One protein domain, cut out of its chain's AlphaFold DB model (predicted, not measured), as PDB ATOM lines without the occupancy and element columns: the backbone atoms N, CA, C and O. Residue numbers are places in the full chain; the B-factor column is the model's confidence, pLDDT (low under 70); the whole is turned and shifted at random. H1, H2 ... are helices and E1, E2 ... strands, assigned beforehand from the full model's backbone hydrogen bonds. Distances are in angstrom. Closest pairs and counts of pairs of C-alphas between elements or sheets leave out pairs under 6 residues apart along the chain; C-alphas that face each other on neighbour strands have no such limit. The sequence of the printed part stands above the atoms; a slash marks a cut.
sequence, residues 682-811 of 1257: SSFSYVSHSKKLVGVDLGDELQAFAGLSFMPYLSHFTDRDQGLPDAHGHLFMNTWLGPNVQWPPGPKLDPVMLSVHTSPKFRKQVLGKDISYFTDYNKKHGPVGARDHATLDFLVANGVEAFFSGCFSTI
ATOM      1  N   SER A 682     169.871 112.032 181.868       94.38
ATOM      2  CA  SER A 682     171.201 112.026 182.480       94.38
ATOM      3  C   SER A 682     171.597 113.406 183.002       94.38
ATOM      4  O   SER A 682     171.201 114.438 182.462       94.38
ATOM      5  N   SER A 683     172.428 113.421 184.037       93.25
ATOM      6  CA  SER A 683     173.123 114.611 184.525       93.25
ATOM      7  C   SER A 683     174.629 114.386 184.472       93.25
ATOM      8  O   SER A 683     175.096 113.256 184.611       93.25
ATOM      9  N   PHE A 684     175.409 115.459 184.339       89.31
ATOM     10  CA  PHE A 684     176.839 115.361 184.609       89.31
ATOM     11  C   PHE A 684     177.099 115.022 186.079       89.31
ATOM     12  O   PHE A 684     176.372 115.486 186.957       89.31
ATOM     13  N   SER A 685     178.156 114.245 186.293       84.00
ATOM     14  CA  SER A 685     178.832 114.013 187.568       84.00
ATOM     15  C   SER A 685     180.319 114.308 187.371       84.00
ATOM     16  O   SER A 685     180.884 114.025 186.305       84.00
ATOM     17  N   TYR A 686     180.952 114.906 188.379       77.12
ATOM     18  CA  TYR A 686     182.349 115.350 188.320       77.12
ATOM     19  C   TYR A 686     183.237 114.529 189.281       77.12
ATOM     20  O   TYR A 686     184.433 114.788 189.449       77.12
ATOM     21  N   VAL A 687     182.675 113.465 189.870       68.50
ATOM     22  CA  VAL A 687     183.287 112.618 190.906       68.50
ATOM     23  C   VAL A 687     184.537 111.862 190.420       68.50
ATOM     24  O   VAL A 687     185.466 111.651 191.201       68.50
ATOM     25  N   SER A 688     184.637 111.478 189.143       63.66
ATOM     26  CA  SER A 688     185.844 110.797 188.622       63.66
ATOM     27  C   SER A 688     187.036 111.742 188.456       63.66
ATOM     28  O   SER A 688     188.189 111.314 188.564       63.66
ATOM     29  N   HIS A 689     186.758 113.025 188.206       57.59
ATOM     30  CA  HIS A 689     187.745 114.105 188.226       57.59
ATOM     31  C   HIS A 689     188.188 114.362 189.676       57.59
ATOM     32  O   HIS A 689     189.380 114.426 189.979       57.59
ATOM     33  N   SER A 690     187.212 114.402 190.588       53.38
ATOM     34  CA  SER A 690     187.407 114.715 192.003       53.38
ATOM     35  C   SER A 690     188.198 113.645 192.771       53.38
ATOM     36  O   SER A 690     189.090 113.978 193.546       53.38
ATOM     37  N   LYS A 691     188.004 112.353 192.475       50.31
ATOM     38  CA  LYS A 691     188.766 111.244 193.092       50.31
ATOM     39  C   LYS A 691     190.266 111.219 192.745       50.31
ATOM     40  O   LYS A 691     190.998 110.417 193.322       50.31
ATOM     41  N   LYS A 692     190.735 112.067 191.822       47.44
ATOM     42  CA  LYS A 692     192.155 112.186 191.429       47.44
ATOM     43  C   LYS A 692     192.845 113.448 191.961       47.44
ATOM     44  O   LYS A 692     194.060 113.562 191.814       47.44
ATOM     45  N   LEU A 693     192.104 114.386 192.554       44.03
ATOM     46  CA  LEU A 693     192.608 115.691 192.986       44.03
ATOM     47  C   LEU A 693     192.123 116.010 194.404       44.03
ATOM     48  O   LEU A 693     190.959 115.819 194.736       44.03
ATOM     49  N   VAL A 694     193.007 116.540 195.253       43.03
ATOM     50  CA  VAL A 694     192.619 116.996 196.599       43.03
ATOM     51  C   VAL A 694     191.874 118.328 196.479       43.03
ATOM     52  O   VAL A 694     192.465 119.400 196.593       43.03
ATOM     53  N   GLY A 695     190.571 118.243 196.215       51.66
ATOM     54  CA  GLY A 695     189.661 119.382 196.132       51.66
ATOM     55  C   GLY A 695     188.579 119.180 195.074       51.66
ATOM     56  O   GLY A 695     188.849 119.276 193.882       51.66
ATOM     57  N   VAL A 696     187.346 118.930 195.515       55.16
ATOM     58  CA  VAL A 696     186.167 118.844 194.640       55.16
ATOM     59  C   VAL A 696     185.573 120.240 194.508       55.16
ATOM     60  O   VAL A 696     185.072 120.753 195.502       55.16
ATOM     61  N   ASP A 697     185.598 120.869 193.330       66.38
ATOM     62  CA  ASP A 697     184.830 122.110 193.162       66.38
ATOM     63  C   ASP A 697     183.341 121.796 192.991       66.38
ATOM     64  O   ASP A 697     182.848 121.569 191.884       66.38
ATOM     65  N   LEU A 698     182.601 121.834 194.099       73.50
ATOM     66  CA  LEU A 698     181.144 121.699 194.094       73.50
ATOM     67  C   LEU A 698     180.424 122.830 193.332       73.50
ATOM     68  O   LEU A 698     179.218 122.736 193.124       73.50
ATOM     69  N   GLY A 699     181.128 123.864 192.856       73.69
ATOM     70  CA  GLY A 699     180.631 124.787 191.835       73.69
ATOM     71  C   GLY A 699     180.240 124.106 190.515       73.69
ATOM     72  O   GLY A 699     179.342 124.605 189.833       73.69
ATOM     73  N   ASP A 700     180.847 122.966 190.167       77.56
ATOM     74  CA  ASP A 700     180.466 122.145 189.006       77.56
ATOM     75  C   ASP A 700     179.237 121.259 189.297       77.56
ATOM     76  O   ASP A 700     178.303 121.223 188.496       77.56
ATOM     77  N   GLU A 701     179.130 120.669 190.488       82.00
ATOM     78  CA  GLU A 701     177.931 119.910 190.897       82.00
ATOM     79  C   GLU A 701     176.711 120.843 191.104       82.00
ATOM     80  O   GLU A 701     175.576 120.520 190.756       82.00
ATOM     81  N   LEU A 702     176.932 122.085 191.554       85.19
ATOM     82  CA  LEU A 702     175.910 123.142 191.604       85.19
ATOM     83  C   LEU A 702     175.364 123.547 190.221       85.19
ATOM     84  O   LEU A 702     174.251 124.070 190.131       85.19
ATOM     85  N   GLN A 703     176.113 123.321 189.135       85.44
ATOM     86  CA  GLN A 703     175.631 123.553 187.769       85.44
ATOM     87  C   GLN A 703     174.656 122.463 187.295       85.44
ATOM     88  O   GLN A 703     173.793 122.759 186.462       85.44
ATOM     89  N   ALA A 704     174.745 121.242 187.836       87.06
ATOM     90  CA  ALA A 704     173.875 120.120 187.474       87.06
ATOM     91  C   ALA A 704     172.405 120.366 187.862       87.06
ATOM     92  O   ALA A 704     171.490 120.085 187.081       87.06
ATOM     93  N   PHE A 705     172.161 120.984 189.025       91.62
ATOM     94  CA  PHE A 705     170.803 121.262 189.516       91.62
ATOM     95  C   PHE A 705     169.964 122.161 188.586       91.62
ATOM     96  O   PHE A 705     168.733 122.068 188.587       91.62
ATOM     97  N   ALA A 706     170.598 122.955 187.715       92.12
ATOM     98  CA  ALA A 706     169.897 123.709 186.674       92.12
ATOM     99  C   ALA A 706     169.191 122.794 185.654       92.12
ATOM    100  O   ALA A 706     168.056 123.070 185.278       92.12
ATOM    101  N   GLY A 707     169.806 121.673 185.255       93.19
ATOM    102  CA  GLY A 707     169.174 120.669 184.384       93.19
ATOM    103  C   GLY A 707     168.137 119.821 185.121       93.19
ATOM    104  O   GLY A 707     167.002 119.677 184.661       93.19
ATOM    105  N   LEU A 708     168.483 119.358 186.328       93.75
ATOM    106  CA  LEU A 708     167.591 118.584 187.210       93.75
ATOM    107  C   LEU A 708     166.320 119.354 187.616       93.75
ATOM    108  O   LEU A 708     165.321 118.754 188.025       93.75
ATOM    109  N   SER A 709     166.318 120.680 187.469       92.12
ATOM    110  CA  SER A 709     165.110 121.498 187.588       92.12
ATOM    111  C   SER A 709     164.030 121.054 186.583       92.12
ATOM    112  O   SER A 709     162.892 120.799 186.980       92.12
ATOM    113  N   PHE A 710     164.401 120.873 185.309       95.00
ATOM    114  CA  PHE A 710     163.485 120.655 184.176       95.00
ATOM    115  C   PHE A 710     163.278 119.188 183.774       95.00
ATOM    116  O   PHE A 710     162.309 118.886 183.085       95.00
ATOM    117  N   MET A 711     164.149 118.266 184.190       95.44
ATOM    118  CA  MET A 711     163.975 116.824 183.942       95.44
ATOM    119  C   MET A 711     162.876 116.230 184.837       95.44
ATOM    120  O   MET A 711     162.801 116.627 186.000       95.44
ATOM    121  N   PRO A 712     162.046 115.274 184.379       94.94
ATOM    122  CA  PRO A 712     160.994 114.700 185.222       94.94
ATOM    123  C   PRO A 712     161.581 113.904 186.400       94.94
ATOM    124  O   PRO A 712     161.114 114.048 187.526       94.94
ATOM    125  N   TYR A 713     162.647 113.142 186.148       94.50
ATOM    126  CA  TYR A 713     163.457 112.372 187.096       94.50
ATOM    127  C   TYR A 713     164.905 112.283 186.578       94.50
ATOM    128  O   TYR A 713     165.208 112.814 185.511       94.50
ATOM    129  N   LEU A 714     165.791 111.606 187.315       94.56
ATOM    130  CA  LEU A 714     167.136 111.240 186.858       94.56
ATOM    131  C   LEU A 714     167.208 109.722 186.628       94.56
ATOM    132  O   LEU A 714     166.754 108.960 187.478       94.56
ATOM    133  N   SER A 715     167.776 109.265 185.514       93.75
ATOM    134  CA  SER A 715     168.066 107.839 185.289       93.75
ATOM    135  C   SER A 715     169.456 107.466 185.788       93.75
ATOM    136  O   SER A 715     169.600 106.537 186.581       93.75
ATOM    137  N   HIS A 716     170.475 108.185 185.322       92.31
ATOM    138  CA  HIS A 716     171.880 107.885 185.578       92.31
ATOM    139  C   HIS A 716     172.728 109.167 185.563       92.31
ATOM    140  O   HIS A 716     172.240 110.237 185.202       92.31
ATOM    141  N   PHE A 717     173.997 109.058 185.953       91.81
ATOM    142  CA  PHE A 717     174.983 110.127 185.806       91.81
ATOM    143  C   PHE A 717     175.976 109.799 184.687       91.81
ATOM    144  O   PHE A 717     176.349 108.642 184.492       91.81
ATOM    145  N   THR A 718     176.422 110.824 183.966       91.38
ATOM    146  CA  THR A 718     177.469 110.750 182.941       91.38
ATOM    147  C   THR A 718     178.719 111.466 183.446       91.38
ATOM    148  O   THR A 718     178.657 112.640 183.814       91.38
ATOM    149  N   ASP A 719     179.875 110.796 183.427       88.56
ATOM    150  CA  ASP A 719     181.148 111.468 183.706       88.56
ATOM    151  C   ASP A 719     181.468 112.503 182.617       88.56
ATOM    152  O   ASP A 719     181.465 112.195 181.421       88.56
ATOM    153  N   ARG A 720     181.765 113.734 183.040       86.50
ATOM    154  CA  ARG A 720     181.906 114.882 182.137       86.50
ATOM    155  C   ARG A 720     183.139 114.846 181.229       86.50
ATOM    156  O   ARG A 720     183.098 115.436 180.151       86.50
ATOM    157  N   ASP A 721     184.225 114.191 181.639       82.75
ATOM    158  CA  ASP A 721     185.472 114.164 180.863       82.75
ATOM    159  C   ASP A 721     185.583 112.904 179.993       82.75
ATOM    160  O   ASP A 721     185.960 112.987 178.824       82.75
ATOM    161  N   GLN A 722     185.295 111.733 180.564       86.69
ATOM    162  CA  GLN A 722     185.510 110.424 179.939       86.69
ATOM    163  C   GLN A 722     184.209 109.708 179.558       86.69
ATOM    164  O   GLN A 722     184.246 108.859 178.678       86.69
ATOM    165  N   GLY A 723     183.080 110.029 180.200       88.81
ATOM    166  CA  GLY A 723     181.806 109.322 180.006       88.81
ATOM    167  C   GLY A 723     180.971 109.797 178.816       88.81
ATOM    168  O   GLY A 723     180.017 109.121 178.440       88.81
ATOM    169  N   LEU A 724     181.310 110.936 178.199       91.56
ATOM    170  CA  LEU A 724     180.552 111.489 177.072       91.56
ATOM    171  C   LEU A 724     180.386 110.530 175.871       91.56
ATOM    172  O   LEU A 724     179.269 110.481 175.356       91.56
ATOM    173  N   PRO A 725     181.393 109.754 175.415       92.44
ATOM    174  CA  PRO A 725     181.242 108.824 174.285       92.44
ATOM    175  C   PRO A 725     180.218 107.699 174.506       92.44
ATOM    176  O   PRO A 725     179.599 107.251 173.544       92.44
ATOM    177  N   ASP A 726     179.995 107.288 175.757       93.06
ATOM    178  CA  ASP A 726     179.015 106.256 176.136       93.06
ATOM    179  C   ASP A 726     177.667 106.853 176.600       93.06
ATOM    180  O   ASP A 726     176.710 106.132 176.905       93.06
ATOM    181  N   ALA A 727     177.570 108.185 176.653       94.06
ATOM    182  CA  ALA A 727     176.395 108.896 177.136       94.06
ATOM    183  C   ALA A 727     175.178 108.717 176.210       94.06
ATOM    184  O   ALA A 727     175.288 108.657 174.981       94.06
ATOM    185  N   HIS A 728     173.996 108.642 176.818       94.88
ATOM    186  CA  HIS A 728     172.740 108.347 176.137       94.88
ATOM    187  C   HIS A 728     171.546 108.963 176.879       94.88
ATOM    188  O   HIS A 728     171.624 109.243 178.074       94.88
ATOM    189  N   GLY A 729     170.437 109.177 176.166       94.69
ATOM    190  CA  GLY A 729     169.281 109.896 176.707       94.69
ATOM    191  C   GLY A 729     169.454 111.413 176.698       94.69
ATOM    192  O   GLY A 729     170.368 111.946 176.072       94.69
ATOM    193  N   HIS A 730     168.562 112.119 177.381       95.75
ATOM    194  CA  HIS A 730     168.554 113.580 177.458       95.75
ATOM    195  C   HIS A 730     169.611 114.096 178.436       95.75
ATOM    196  O   HIS A 730     169.612 113.680 179.593       95.75
ATOM    197  N   LEU A 731     170.456 115.049 178.028       95.44
ATOM    198  CA  LEU A 731     171.485 115.647 178.898       95.44
ATOM    199  C   LEU A 731     171.588 117.165 178.698       95.44
ATOM    200  O   LEU A 731     171.776 117.645 177.581       95.44
ATOM    201  N   PHE A 732     171.521 117.939 179.785       95.12
ATOM    202  CA  PHE A 732     171.800 119.379 179.743       95.12
ATOM    203  C   PHE A 732     173.308 119.634 179.689       95.12
ATOM    204  O   PHE A 732     174.016 119.409 180.668       95.12
ATOM    205  N   MET A 733     173.796 120.185 178.575       92.38
ATOM    206  CA  MET A 733     175.232 120.366 178.311       92.38
ATOM    207  C   MET A 733     175.858 121.583 179.030       92.38
ATOM    208  O   MET A 733     176.840 122.156 178.559       92.38
ATOM    209  N   ASN A 734     175.311 121.971 180.189       91.12
ATOM    210  CA  ASN A 734     175.768 123.096 181.011       91.12
ATOM    211  C   ASN A 734     177.109 122.772 181.689       91.12
ATOM    212  O   ASN A 734     177.158 122.479 182.883       91.12
ATOM    213  N   THR A 735     178.201 122.803 180.925       87.12
ATOM    214  CA  THR A 735     179.518 122.400 181.427       87.12
ATOM    215  C   THR A 735     180.703 123.103 180.754       87.12
ATOM    216  O   THR A 735     180.562 123.903 179.822       87.12
ATOM    217  N   TRP A 736     181.893 122.798 181.266       86.88
ATOM    218  CA  TRP A 736     183.194 123.262 180.805       86.88
ATOM    219  C   TRP A 736     183.897 122.164 179.995       86.88
ATOM    220  O   TRP A 736     184.275 121.126 180.536       86.88
ATOM    221  N   LEU A 737     184.096 122.392 178.693       87.44
ATOM    222  CA  LEU A 737     184.808 121.460 177.819       87.44
ATOM    223  C   LEU A 737     186.327 121.651 177.978       87.44
ATOM    224  O   LEU A 737     186.938 122.580 177.430       87.44
ATOM    225  N   GLY A 738     186.913 120.789 178.811       84.44
ATOM    226  CA  GLY A 738     188.326 120.765 179.190       84.44
ATOM    227  C   GLY A 738     189.244 119.973 178.246       84.44
ATOM    228  O   GLY A 738     188.766 119.301 177.339       84.44
ATOM    229  N   PRO A 739     190.572 119.985 178.485       81.56
ATOM    230  CA  PRO A 739     191.560 119.238 177.689       81.56
ATOM    231  C   PRO A 739     191.394 117.713 177.730       81.56
ATOM    232  O   PRO A 739     191.902 117.019 176.855       81.56
ATOM    233  N   ASN A 740     190.739 117.194 178.770       83.06
ATOM    234  CA  ASN A 740     190.550 115.761 178.978       83.06
ATOM    235  C   ASN A 740     189.279 115.237 178.295       83.06
ATOM    236  O   ASN A 740     189.077 114.025 178.263       83.06
ATOM    237  N   VAL A 741     188.416 116.129 177.793       86.50
ATOM    238  CA  VAL A 741     187.094 115.768 177.277       86.50
ATOM    239  C   VAL A 741     187.221 114.933 176.011       86.50
ATOM    240  O   VAL A 741     187.849 115.341 175.027       86.50
ATOM    241  N   GLN A 742     186.574 113.772 176.021       87.25
ATOM    242  CA  GLN A 742     186.388 112.956 174.830       87.25
ATOM    243  C   GLN A 742     185.189 113.479 174.012       87.25
ATOM    244  O   GLN A 742     184.092 113.654 174.534       87.25
ATOM    245  N   TRP A 743     185.415 113.750 172.723       86.88
ATOM    246  CA  TRP A 743     184.403 114.204 171.758       86.88
ATOM    247  C   TRP A 743     184.547 113.387 170.460       86.88
ATOM    248  O   TRP A 743     185.692 113.181 170.030       86.88
ATOM    249  N   PRO A 744     183.448 112.962 169.805       89.44
ATOM    250  CA  PRO A 744     182.052 113.315 170.085       89.44
ATOM    251  C   PRO A 744     181.435 112.536 171.260       89.44
ATOM    252  O   PRO A 744     181.939 111.469 171.610       89.44
ATOM    253  N   PRO A 745     180.340 113.046 171.854       91.75
ATOM    254  CA  PRO A 745     179.492 112.261 172.738       91.75
ATOM    255  C   PRO A 745     178.772 111.123 172.000       91.75
ATOM    256  O   PRO A 745     178.707 111.100 170.766       91.75
ATOM    257  N   GLY A 746     178.185 110.204 172.765       91.75
ATOM    258  CA  GLY A 746     177.522 109.013 172.250       91.75
ATOM    259  C   GLY A 746     176.400 109.313 171.247       91.75
ATOM    260  O   GLY A 746     175.652 110.284 171.402       91.75
ATOM    261  N   PRO A 747     176.216 108.473 170.209       91.19
ATOM    262  CA  PRO A 747     175.249 108.727 169.137       91.19
ATOM    263  C   PRO A 747     173.780 108.618 169.586       91.19
ATOM    264  O   PRO A 747     172.893 109.041 168.841       91.19
ATOM    265  N   LYS A 748     173.542 108.058 170.784       92.50
ATOM    266  CA  LYS A 748     172.244 107.945 171.474       92.50
ATOM    267  C   LYS A 748     171.993 109.069 172.496       92.50
ATOM    268  O   LYS A 748     170.978 109.030 173.190       92.50
ATOM    269  N   LEU A 749     172.912 110.025 172.640       93.88
ATOM    270  CA  LEU A 749     172.696 111.217 173.453       93.88
ATOM    271  C   LEU A 749     171.758 112.176 172.713       93.88
ATOM    272  O   LEU A 749     171.953 112.439 171.524       93.88
ATOM    273  N   ASP A 750     170.792 112.740 173.431       94.00
ATOM    274  CA  ASP A 750     170.018 113.898 172.996       94.00
ATOM    275  C   ASP A 750     170.418 115.133 173.831       94.00
ATOM    276  O   ASP A 750     169.812 115.439 174.864       94.00
ATOM    277  N   PRO A 751     171.508 115.828 173.456       93.94
ATOM    278  CA  PRO A 751     172.006 116.964 174.211       93.94
ATOM    279  C   PRO A 751     171.094 118.192 174.080       93.94
ATOM    280  O   PRO A 751     170.656 118.584 172.993       93.94
ATOM    281  N   VAL A 752     170.887 118.866 175.207       94.69
ATOM    282  CA  VAL A 752     170.313 120.210 175.294       94.69
ATOM    283  C   VAL A 752     171.489 121.185 175.387       94.69
ATOM    284  O   VAL A 752     172.081 121.367 176.456       94.69
ATOM    285  N   MET A 753     171.885 121.750 174.243       92.56
ATOM    286  CA  MET A 753     173.129 122.511 174.073       92.56
ATOM    287  C   MET A 753     173.019 123.929 174.657       92.56
ATOM    288  O   MET A 753     172.833 124.901 173.931       92.56
ATOM    289  N   LEU A 754     173.136 124.054 175.982       93.56
ATOM    290  CA  LEU A 754     173.070 125.322 176.720       93.56
ATOM    291  C   LEU A 754     174.282 125.522 177.632       93.56
ATOM    292  O   LEU A 754     174.727 124.586 178.290       93.56
ATOM    293  N   SER A 755     174.756 126.766 177.734       92.56
ATOM    294  CA  SER A 755     175.833 127.190 178.637       92.56
ATOM    295  C   SER A 755     177.128 126.378 178.531       92.56
ATOM    296  O   SER A 755     177.804 126.137 179.537       92.56
ATOM    297  N   VAL A 756     177.506 126.015 177.305       91.88
ATOM    298  CA  VAL A 756     178.768 125.336 176.981       91.88
ATOM    299  C   VAL A 756     179.922 126.344 177.000       91.88
ATOM    300  O   VAL A 756     179.881 127.340 176.278       91.88
ATOM    301  N   HIS A 757     180.974 126.084 177.780       89.62
ATOM    302  CA  HIS A 757     182.269 126.770 177.643       89.62
ATOM    303  C   HIS A 757     183.272 125.869 176.922       89.62
ATOM    304  O   HIS A 757     183.363 124.684 177.234       89.62
ATOM    305  N   THR A 758     184.095 126.427 176.033       88.50
ATOM    306  CA  THR A 758     185.222 125.706 175.416       88.50
ATOM    307  C   THR A 758     186.555 126.242 175.929       88.50
ATOM    308  O   THR A 758     186.907 127.396 175.674       88.50
ATOM    309  N   SER A 759     187.339 125.409 176.620       86.62
ATOM    310  CA  SER A 759     188.661 125.825 177.107       86.62
ATOM    311  C   SER A 759     189.654 126.030 175.948       86.62
ATOM    312  O   SER A 759     189.582 125.309 174.949       86.62
ATOM    313  N   PRO A 760     190.652 126.932 176.052       85.69
ATOM    314  CA  PRO A 760     191.666 127.106 175.003       85.69
ATOM    315  C   PRO A 760     192.453 125.826 174.671       85.69
ATOM    316  O   PRO A 760     192.927 125.666 173.547       85.69
ATOM    317  N   LYS A 761     192.576 124.902 175.637       86.88
ATOM    318  CA  LYS A 761     193.192 123.583 175.438       86.88
ATOM    319  C   LYS A 761     192.273 122.671 174.594       86.88
ATOM    320  O   LYS A 761     192.742 122.105 173.612       86.88
ATOM    321  N   PHE A 762     190.966 122.624 174.885       88.06
ATOM    322  CA  PHE A 762     189.963 121.901 174.080       88.06
ATOM    323  C   PHE A 762     189.817 122.464 172.655       88.06
ATOM    324  O   PHE A 762     189.788 121.709 171.689       88.06
ATOM    325  N   ARG A 763     189.821 123.794 172.481       89.69
ATOM    326  CA  ARG A 763     189.788 124.420 171.141       89.69
ATOM    327  C   ARG A 763     190.955 123.946 170.269       89.69
ATOM    328  O   ARG A 763     190.751 123.600 169.112       89.69
ATOM    329  N   LYS A 764     192.165 123.850 170.840       88.19
ATOM    330  CA  LYS A 764     193.349 123.287 170.162       88.19
ATOM    331  C   LYS A 764     193.229 121.783 169.888       88.19
ATOM    332  O   LYS A 764     193.699 121.333 168.853       88.19
ATOM    333  N   GLN A 765     192.601 121.015 170.776       86.31
ATOM    334  CA  GLN A 765     192.330 119.580 170.591       86.31
ATOM    335  C   GLN A 765     191.344 119.315 169.437       86.31
ATOM    336  O   GLN A 765     191.509 118.333 168.715       86.31
ATOM    337  N   VAL A 766     190.349 120.190 169.250       85.69
ATOM    338  CA  VAL A 766     189.396 120.149 168.127       85.69
ATOM    339  C   VAL A 766     190.060 120.605 166.821       85.69
ATOM    340  O   VAL A 766     190.000 119.882 165.836       85.69
ATOM    341  N   LEU A 767     190.757 121.749 166.827       84.44
ATOM    342  CA  LEU A 767     191.472 122.292 165.655       84.44
ATOM    343  C   LEU A 767     192.694 121.458 165.221       84.44
ATOM    344  O   LEU A 767     193.150 121.579 164.090       84.44
ATOM    345  N   GLY A 768     193.258 120.647 166.122       76.56
ATOM    346  CA  GLY A 768     194.364 119.723 165.844       76.56
ATOM    347  C   GLY A 768     193.928 118.390 165.224       76.56
ATOM    348  O   GLY A 768     194.770 117.535 164.955       76.56
ATOM    349  N   LYS A 769     192.622 118.207 165.015       69.81
ATOM    350  CA  LYS A 769     192.013 117.147 164.208       69.81
ATOM    351  C   LYS A 769     191.399 117.789 162.957       69.81
ATOM    352  O   LYS A 769     191.274 119.008 162.883       69.81
ATOM    353  N   ASP A 770     190.965 116.979 161.992       80.56
ATOM    354  CA  ASP A 770     189.945 117.457 161.050       80.56
ATOM    355  C   ASP A 770     188.727 117.913 161.866       80.56
ATOM    356  O   ASP A 770     188.266 117.170 162.728       80.56
ATOM    357  N   ILE A 771     188.231 119.130 161.644       85.56
ATOM    358  CA  ILE A 771     187.132 119.703 162.429       85.56
ATOM    359  C   ILE A 771     185.752 119.158 162.016       85.56
ATOM    360  O   ILE A 771     184.774 119.375 162.739       85.56
ATOM    361  N   SER A 772     185.663 118.414 160.903       86.62
ATOM    362  CA  SER A 772     184.423 117.828 160.366       86.62
ATOM    363  C   SER A 772     183.549 117.183 161.448       86.62
ATOM    364  O   SER A 772     182.449 117.678 161.696       86.62
ATOM    365  N   TYR A 773     184.075 116.199 162.191       86.56
ATOM    366  CA  TYR A 773     183.362 115.466 163.254       86.56
ATOM    367  C   TYR A 773     182.772 116.373 164.348       86.56
ATOM    368  O   TYR A 773     181.725 116.058 164.918       86.56
ATOM    369  N   PHE A 774     183.424 117.500 164.652       87.50
ATOM    370  CA  PHE A 774     182.910 118.477 165.604       87.50
ATOM    371  C   PHE A 774     181.777 119.290 164.973       87.50
ATOM    372  O   PHE A 774     180.717 119.430 165.584       87.50
ATOM    373  N   THR A 775     181.948 119.782 163.742       89.19
ATOM    374  CA  THR A 775     180.884 120.542 163.066       89.19
ATOM    375  C   THR A 775     179.653 119.682 162.770       89.19
ATOM    376  O   THR A 775     178.538 120.138 162.998       89.19
ATOM    377  N   ASP A 776     179.824 118.434 162.334       89.81
ATOM    378  CA  ASP A 776     178.729 117.553 161.915       89.81
ATOM    379  C   ASP A 776     177.909 117.032 163.101       89.81
ATOM    380  O   ASP A 776     176.683 116.944 163.007       89.81
ATOM    381  N   TYR A 777     178.548 116.788 164.254       89.31
ATOM    382  CA  TYR A 777     177.819 116.517 165.493       89.31
ATOM    383  C   TYR A 777     176.943 117.715 165.892       89.31
ATOM    384  O   TYR A 777     175.750 117.554 166.140       89.31
ATOM    385  N   ASN A 778     177.502 118.931 165.909       88.81
ATOM    386  CA  ASN A 778     176.738 120.115 166.308       88.81
ATOM    387  C   ASN A 778     175.615 120.451 165.299       88.81
ATOM    388  O   ASN A 778     174.493 120.708 165.723       88.81
ATOM    389  N   LYS A 779     175.850 120.328 163.981       88.88
ATOM    390  CA  LYS A 779     174.803 120.468 162.939       88.88
ATOM    391  C   LYS A 779     173.609 119.533 163.169       88.88
ATOM    392  O   LYS A 779     172.474 119.940 162.948       88.88
ATOM    393  N   LYS A 780     173.850 118.293 163.615       89.38
ATOM    394  CA  LYS A 780     172.790 117.315 163.927       89.38
ATOM    395  C   LYS A 780     171.986 117.692 165.178       89.38
ATOM    396  O   LYS A 780     170.796 117.400 165.238       89.38
ATOM    397  N   HIS A 781     172.633 118.292 166.176       87.56
ATOM    398  CA  HIS A 781     172.062 118.496 167.512       87.56
ATOM    399  C   HIS A 781     171.603 119.940 167.809       87.56
ATOM    400  O   HIS A 781     171.071 120.204 168.889       87.56
ATOM    401  N   GLY A 782     171.711 120.839 166.827       78.75
ATOM    402  CA  GLY A 782     171.144 122.189 166.855       78.75
ATOM    403  C   GLY A 782     172.086 123.262 167.418       78.75
ATOM    404  O   GLY A 782     173.209 122.958 167.830       78.75
ATOM    405  N   PRO A 783     171.646 124.535 167.428       91.06
ATOM    406  CA  PRO A 783     172.494 125.657 167.802       91.06
ATOM    407  C   PRO A 783     172.992 125.570 169.244       91.06
ATOM    408  O   PRO A 783     172.236 125.279 170.180       91.06
ATOM    409  N   VAL A 784     174.277 125.881 169.413       93.62
ATOM    410  CA  VAL A 784     174.994 125.779 170.684       93.62
ATOM    411  C   VAL A 784     174.861 127.068 171.491       93.62
ATOM    412  O   VAL A 784     175.387 128.118 171.120       93.62
ATOM    413  N   GLY A 785     174.211 126.979 172.649       94.25
ATOM    414  CA  GLY A 785     174.233 128.027 173.660       94.25
ATOM    415  C   GLY A 785     175.623 128.141 174.284       94.25
ATOM    416  O   GLY A 785     175.985 127.367 175.171       94.25
ATOM    417  N   ALA A 786     176.402 129.123 173.841       92.50
ATOM    418  CA  ALA A 786     177.714 129.439 174.390       92.50
ATOM    419  C   ALA A 786     177.583 130.093 175.776       92.50
ATOM    420  O   ALA A 786     176.672 130.896 176.019       92.50
ATOM    421  N   ARG A 787     178.499 129.763 176.692       89.94
ATOM    422  CA  ARG A 787     178.563 130.343 178.044       89.94
ATOM    423  C   ARG A 787     179.130 131.763 178.055       89.94
ATOM    424  O   ARG A 787     178.748 132.552 178.911       89.94
ATOM    425  N   ASP A 788     180.004 132.068 177.104       87.00
ATOM    426  CA  ASP A 788     180.813 133.283 176.985       87.00
ATOM    427  C   ASP A 788     181.037 133.639 175.510       87.00
ATOM    428  O   ASP A 788     181.032 132.750 174.652       87.00
ATOM    429  N   HIS A 789     181.268 134.925 175.218       87.12
ATOM    430  CA  HIS A 789     181.537 135.399 173.857       87.12
ATOM    431  C   HIS A 789     182.772 134.725 173.254       87.12
ATOM    432  O   HIS A 789     182.701 134.220 172.142       87.12
ATOM    433  N   ALA A 790     183.843 134.537 174.031       87.56
ATOM    434  CA  ALA A 790     185.030 133.830 173.552       87.56
ATOM    435  C   ALA A 790     184.722 132.408 173.033       87.56
ATOM    436  O   ALA A 790     185.413 131.929 172.133       87.56
ATOM    437  N   THR A 791     183.737 131.702 173.600       90.31
ATOM    438  CA  THR A 791     183.249 130.409 173.091       90.31
ATOM    439  C   THR A 791     182.301 130.579 171.904       90.31
ATOM    440  O   THR A 791     182.397 129.793 170.965       90.31
ATOM    441  N   LEU A 792     181.433 131.596 171.902       92.38
ATOM    442  CA  LEU A 792     180.571 131.925 170.760       92.38
ATOM    443  C   LEU A 792     181.396 132.188 169.494       92.38
ATOM    444  O   LEU A 792     181.179 131.531 168.480       92.38
ATOM    445  N   ASP A 793     182.381 133.081 169.585       92.62
ATOM    446  CA  ASP A 793     183.251 133.486 168.478       92.62
ATOM    447  C   ASP A 793     183.999 132.278 167.901       92.62
ATOM    448  O   ASP A 793     184.088 132.111 166.688       92.62
ATOM    449  N   PHE A 794     184.482 131.381 168.773       91.94
ATOM    450  CA  PHE A 794     185.123 130.132 168.361       91.94
ATOM    451  C   PHE A 794     184.166 129.206 167.594       91.94
ATOM    452  O   PHE A 794     184.570 128.628 166.587       91.94
ATOM    453  N   LEU A 795     182.919 129.054 168.044       93.06
ATOM    454  CA  LEU A 795     181.933 128.192 167.384       93.06
ATOM    455  C   LEU A 795     181.524 128.766 166.018       93.06
ATOM    456  O   LEU A 795     181.609 128.065 165.007       93.06
ATOM    457  N   VAL A 796     181.183 130.058 165.973       94.56
ATOM    458  CA  VAL A 796     180.752 130.760 164.753       94.56
ATOM    459  C   VAL A 796     181.872 130.803 163.709       94.56
ATOM    460  O   VAL A 796     181.638 130.450 162.554       94.56
ATOM    461  N   ALA A 797     183.108 131.134 164.105       93.69
ATOM    462  CA  ALA A 797     184.260 131.161 163.194       93.69
ATOM    463  C   ALA A 797     184.627 129.780 162.611       93.69
ATOM    464  O   ALA A 797     185.354 129.710 161.622       93.69
ATOM    465  N   ASN A 798     184.120 128.689 163.197       92.00
ATOM    466  CA  ASN A 798     184.307 127.317 162.720       92.00
ATOM    467  C   ASN A 798     183.020 126.703 162.132       92.00
ATOM    468  O   ASN A 798     182.917 125.484 161.997       92.00
ATOM    469  N   GLY A 799     182.033 127.531 161.764       90.38
ATOM    470  CA  GLY A 799     180.827 127.084 161.059       90.38
ATOM    471  C   GLY A 799     179.847 126.268 161.908       90.38
ATOM    472  O   GLY A 799     179.056 125.502 161.355       90.38
ATOM    473  N   VAL A 800     179.893 126.410 163.237       92.38
ATOM    474  CA  VAL A 800     178.879 125.871 164.152       92.38
ATOM    475  C   VAL A 800     177.879 126.971 164.493       92.38
ATOM    476  O   VAL A 800     178.258 128.036 164.975       92.38
ATOM    477  N   GLU A 801     176.591 126.702 164.265       93.94
ATOM    478  CA  GLU A 801     175.514 127.600 164.683       93.94
ATOM    479  C   GLU A 801     175.513 127.724 166.215       93.94
ATOM    480  O   GLU A 801     175.507 126.721 166.935       93.94
ATOM    481  N   ALA A 802     175.560 128.950 166.728       94.62
ATOM    482  CA  ALA A 802     175.706 129.213 168.152       94.62
ATOM    483  C   ALA A 802     175.117 130.575 168.542       94.62
ATOM    484  O   ALA A 802     174.995 131.478 167.715       94.62
ATOM    485  N   PHE A 803     174.769 130.727 169.820       93.00
ATOM    486  CA  PHE A 803     174.242 131.968 170.393       93.00
ATOM    487  C   PHE A 803     174.772 132.183 171.814       93.00
ATOM    488  O   PHE A 803     175.072 131.225 172.527       93.00
ATOM    489  N   PHE A 804     174.875 133.438 172.261       90.38
ATOM    490  CA  PHE A 804     175.249 133.723 173.647       90.38
ATOM    491  C   PHE A 804     174.090 133.374 174.591       90.38
ATOM    492  O   PHE A 804     173.033 134.004 174.564       90.38
ATOM    493  N   SER A 805     174.296 132.363 175.435       89.69
ATOM    494  CA  SER A 805     173.306 131.903 176.416       89.69
ATOM    495  C   SER A 805     173.597 132.396 177.839       89.69
ATOM    496  O   SER A 805     172.673 132.540 178.635       89.69
ATOM    497  N   GLY A 806     174.858 132.705 178.165       88.94
ATOM    498  CA  GLY A 806     175.295 132.926 179.547       88.94
ATOM    499  C   GLY A 806     175.396 131.603 180.317       88.94
ATOM    500  O   GLY A 806     175.599 130.547 179.717       88.94
ATOM    501  N   CYS A 807     175.248 131.619 181.646       90.00
ATOM    502  CA  CYS A 807     175.341 130.408 182.477       90.00
ATOM    503  C   CYS A 807     173.998 129.996 183.111       90.00
ATOM    504  O   CYS A 807     173.362 130.765 183.840       90.00
ATOM    505  N   PHE A 808     173.609 128.745 182.867       92.31
ATOM    506  CA  PHE A 808     172.309 128.164 183.203       92.31
ATOM    507  C   PHE A 808     172.040 128.058 184.712       92.31
ATOM    508  O   PHE A 808     170.882 128.113 185.119       92.31
ATOM    509  N   SER A 809     173.073 128.049 185.568       90.69
ATOM    510  CA  SER A 809     172.924 128.144 187.037       90.69
ATOM    511  C   SER A 809     172.086 129.341 187.501       90.69
ATOM    512  O   SER A 809     171.510 129.299 188.583       90.69
ATOM    513  N   THR A 810     171.977 130.394 186.685       90.75
ATOM    514  CA  THR A 810     171.124 131.558 186.974       90.75
ATOM    515  C   THR A 810     169.622 131.249 187.016       90.75
ATOM    516  O   THR A 810     168.858 132.053 187.547       90.75
ATOM    517  N   ILE A 811     169.163 130.110 186.480       89.62
ATOM    518  CA  ILE A 811     167.739 129.731 186.503       89.62
ATOM    519  C   ILE A 811     167.313 129.008 187.790       89.62
ATOM    520  O   ILE A 811     166.119 128.948 188.070       89.62
TER     521      ILE A 811
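What this domain is: This is residues 682 to 811 of the 1257 residues of an uncharacterized protein of Hondaea fermentalgiana (UniProt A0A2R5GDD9). A rounded body has a pair of short parallel strands with a helix packed on it at each end, E1 and E2 with H2 at one and E5 and E6 with H5 at the other; a third pair, E3 and E4, lies between them with the unnamed stretch 733 to 748. H3 and H4 are at the same end as H5, and the last residues fold back to bring H6 onto H2. The printed part has 130 residues with six named helices and six named strands, in the order E1 H1 H2 E2 E3 E4 H3 H4 E5 H5 E6 H6, class mixed. It is compact, with a radius of gyration of the C-alphas of 13.9 A and spans of 34 by 32 by 27 A.

How they stand to each other: E1, residues 682 to 685, and E2, residues 716 to 719, are parallel neighbours at 44 degrees; N 718 and O 683 are 2.8 A apart, within hydrogen-bond range. Between them in the chain come H1, residues 687 to 690, and H2, residues 698 to 710, a strand-helix-strand unit, two parallel neighbour strands joined through helices. The closest C-alphas of E1 and H2 are Ser 683 and Ala 704, 6.3 A. E3, residues 729 to 732, comes within 5.1 A of E1, at the C-alphas of Leu 731 and Ser 682. E3 and E4, residues 749 to 752, are parallel at 28 degrees, with N 750 and O 729 2.8 A apart. H3, residues 760 to 767, and H4, residues 772 to 781, are close but not clearly touching, with the C-alphas of Val 766 and Phe 774 7.2 A apart, and about perpendicular at 79 degrees. E5, residues 784 to 786, H5, residues 789 to 797, and E6, residues 802 to 804, form a second such unit with a right-handed crossover; N 786 and O 803 are 2.8 A apart. H6, residues 808 to 811, touches H2 at residues 702 to 706 alone, closest at the C-alphas of Ser 809 and Gln 703, 5.4 A. Every O i to N i+4 pair is within hydrogen-bond range in H3 and H4; H2 has 3 of 9, beside 6 of 10 O i to N i+3 pairs, H5 has 4 of 5, and H1 and H6 are too short for such a pair.

Where its parts are: E1 begins at C-alpha 682 (171.201, 112.026, 182.480). H2 measures 20.3 A, H4 14.3 A, H5 11.8 A and H3 10.5 A. H6 ends at C-alpha 811 (167.739, 129.731, 186.503).

The domain as a whole: The farthest C-alphas, Pro 712 and Gly 768, are 38.9 A apart. The printed part has no cut, and the link E3 to E4 is long. Confidence is under 70 at residues 687 to 697 and 769.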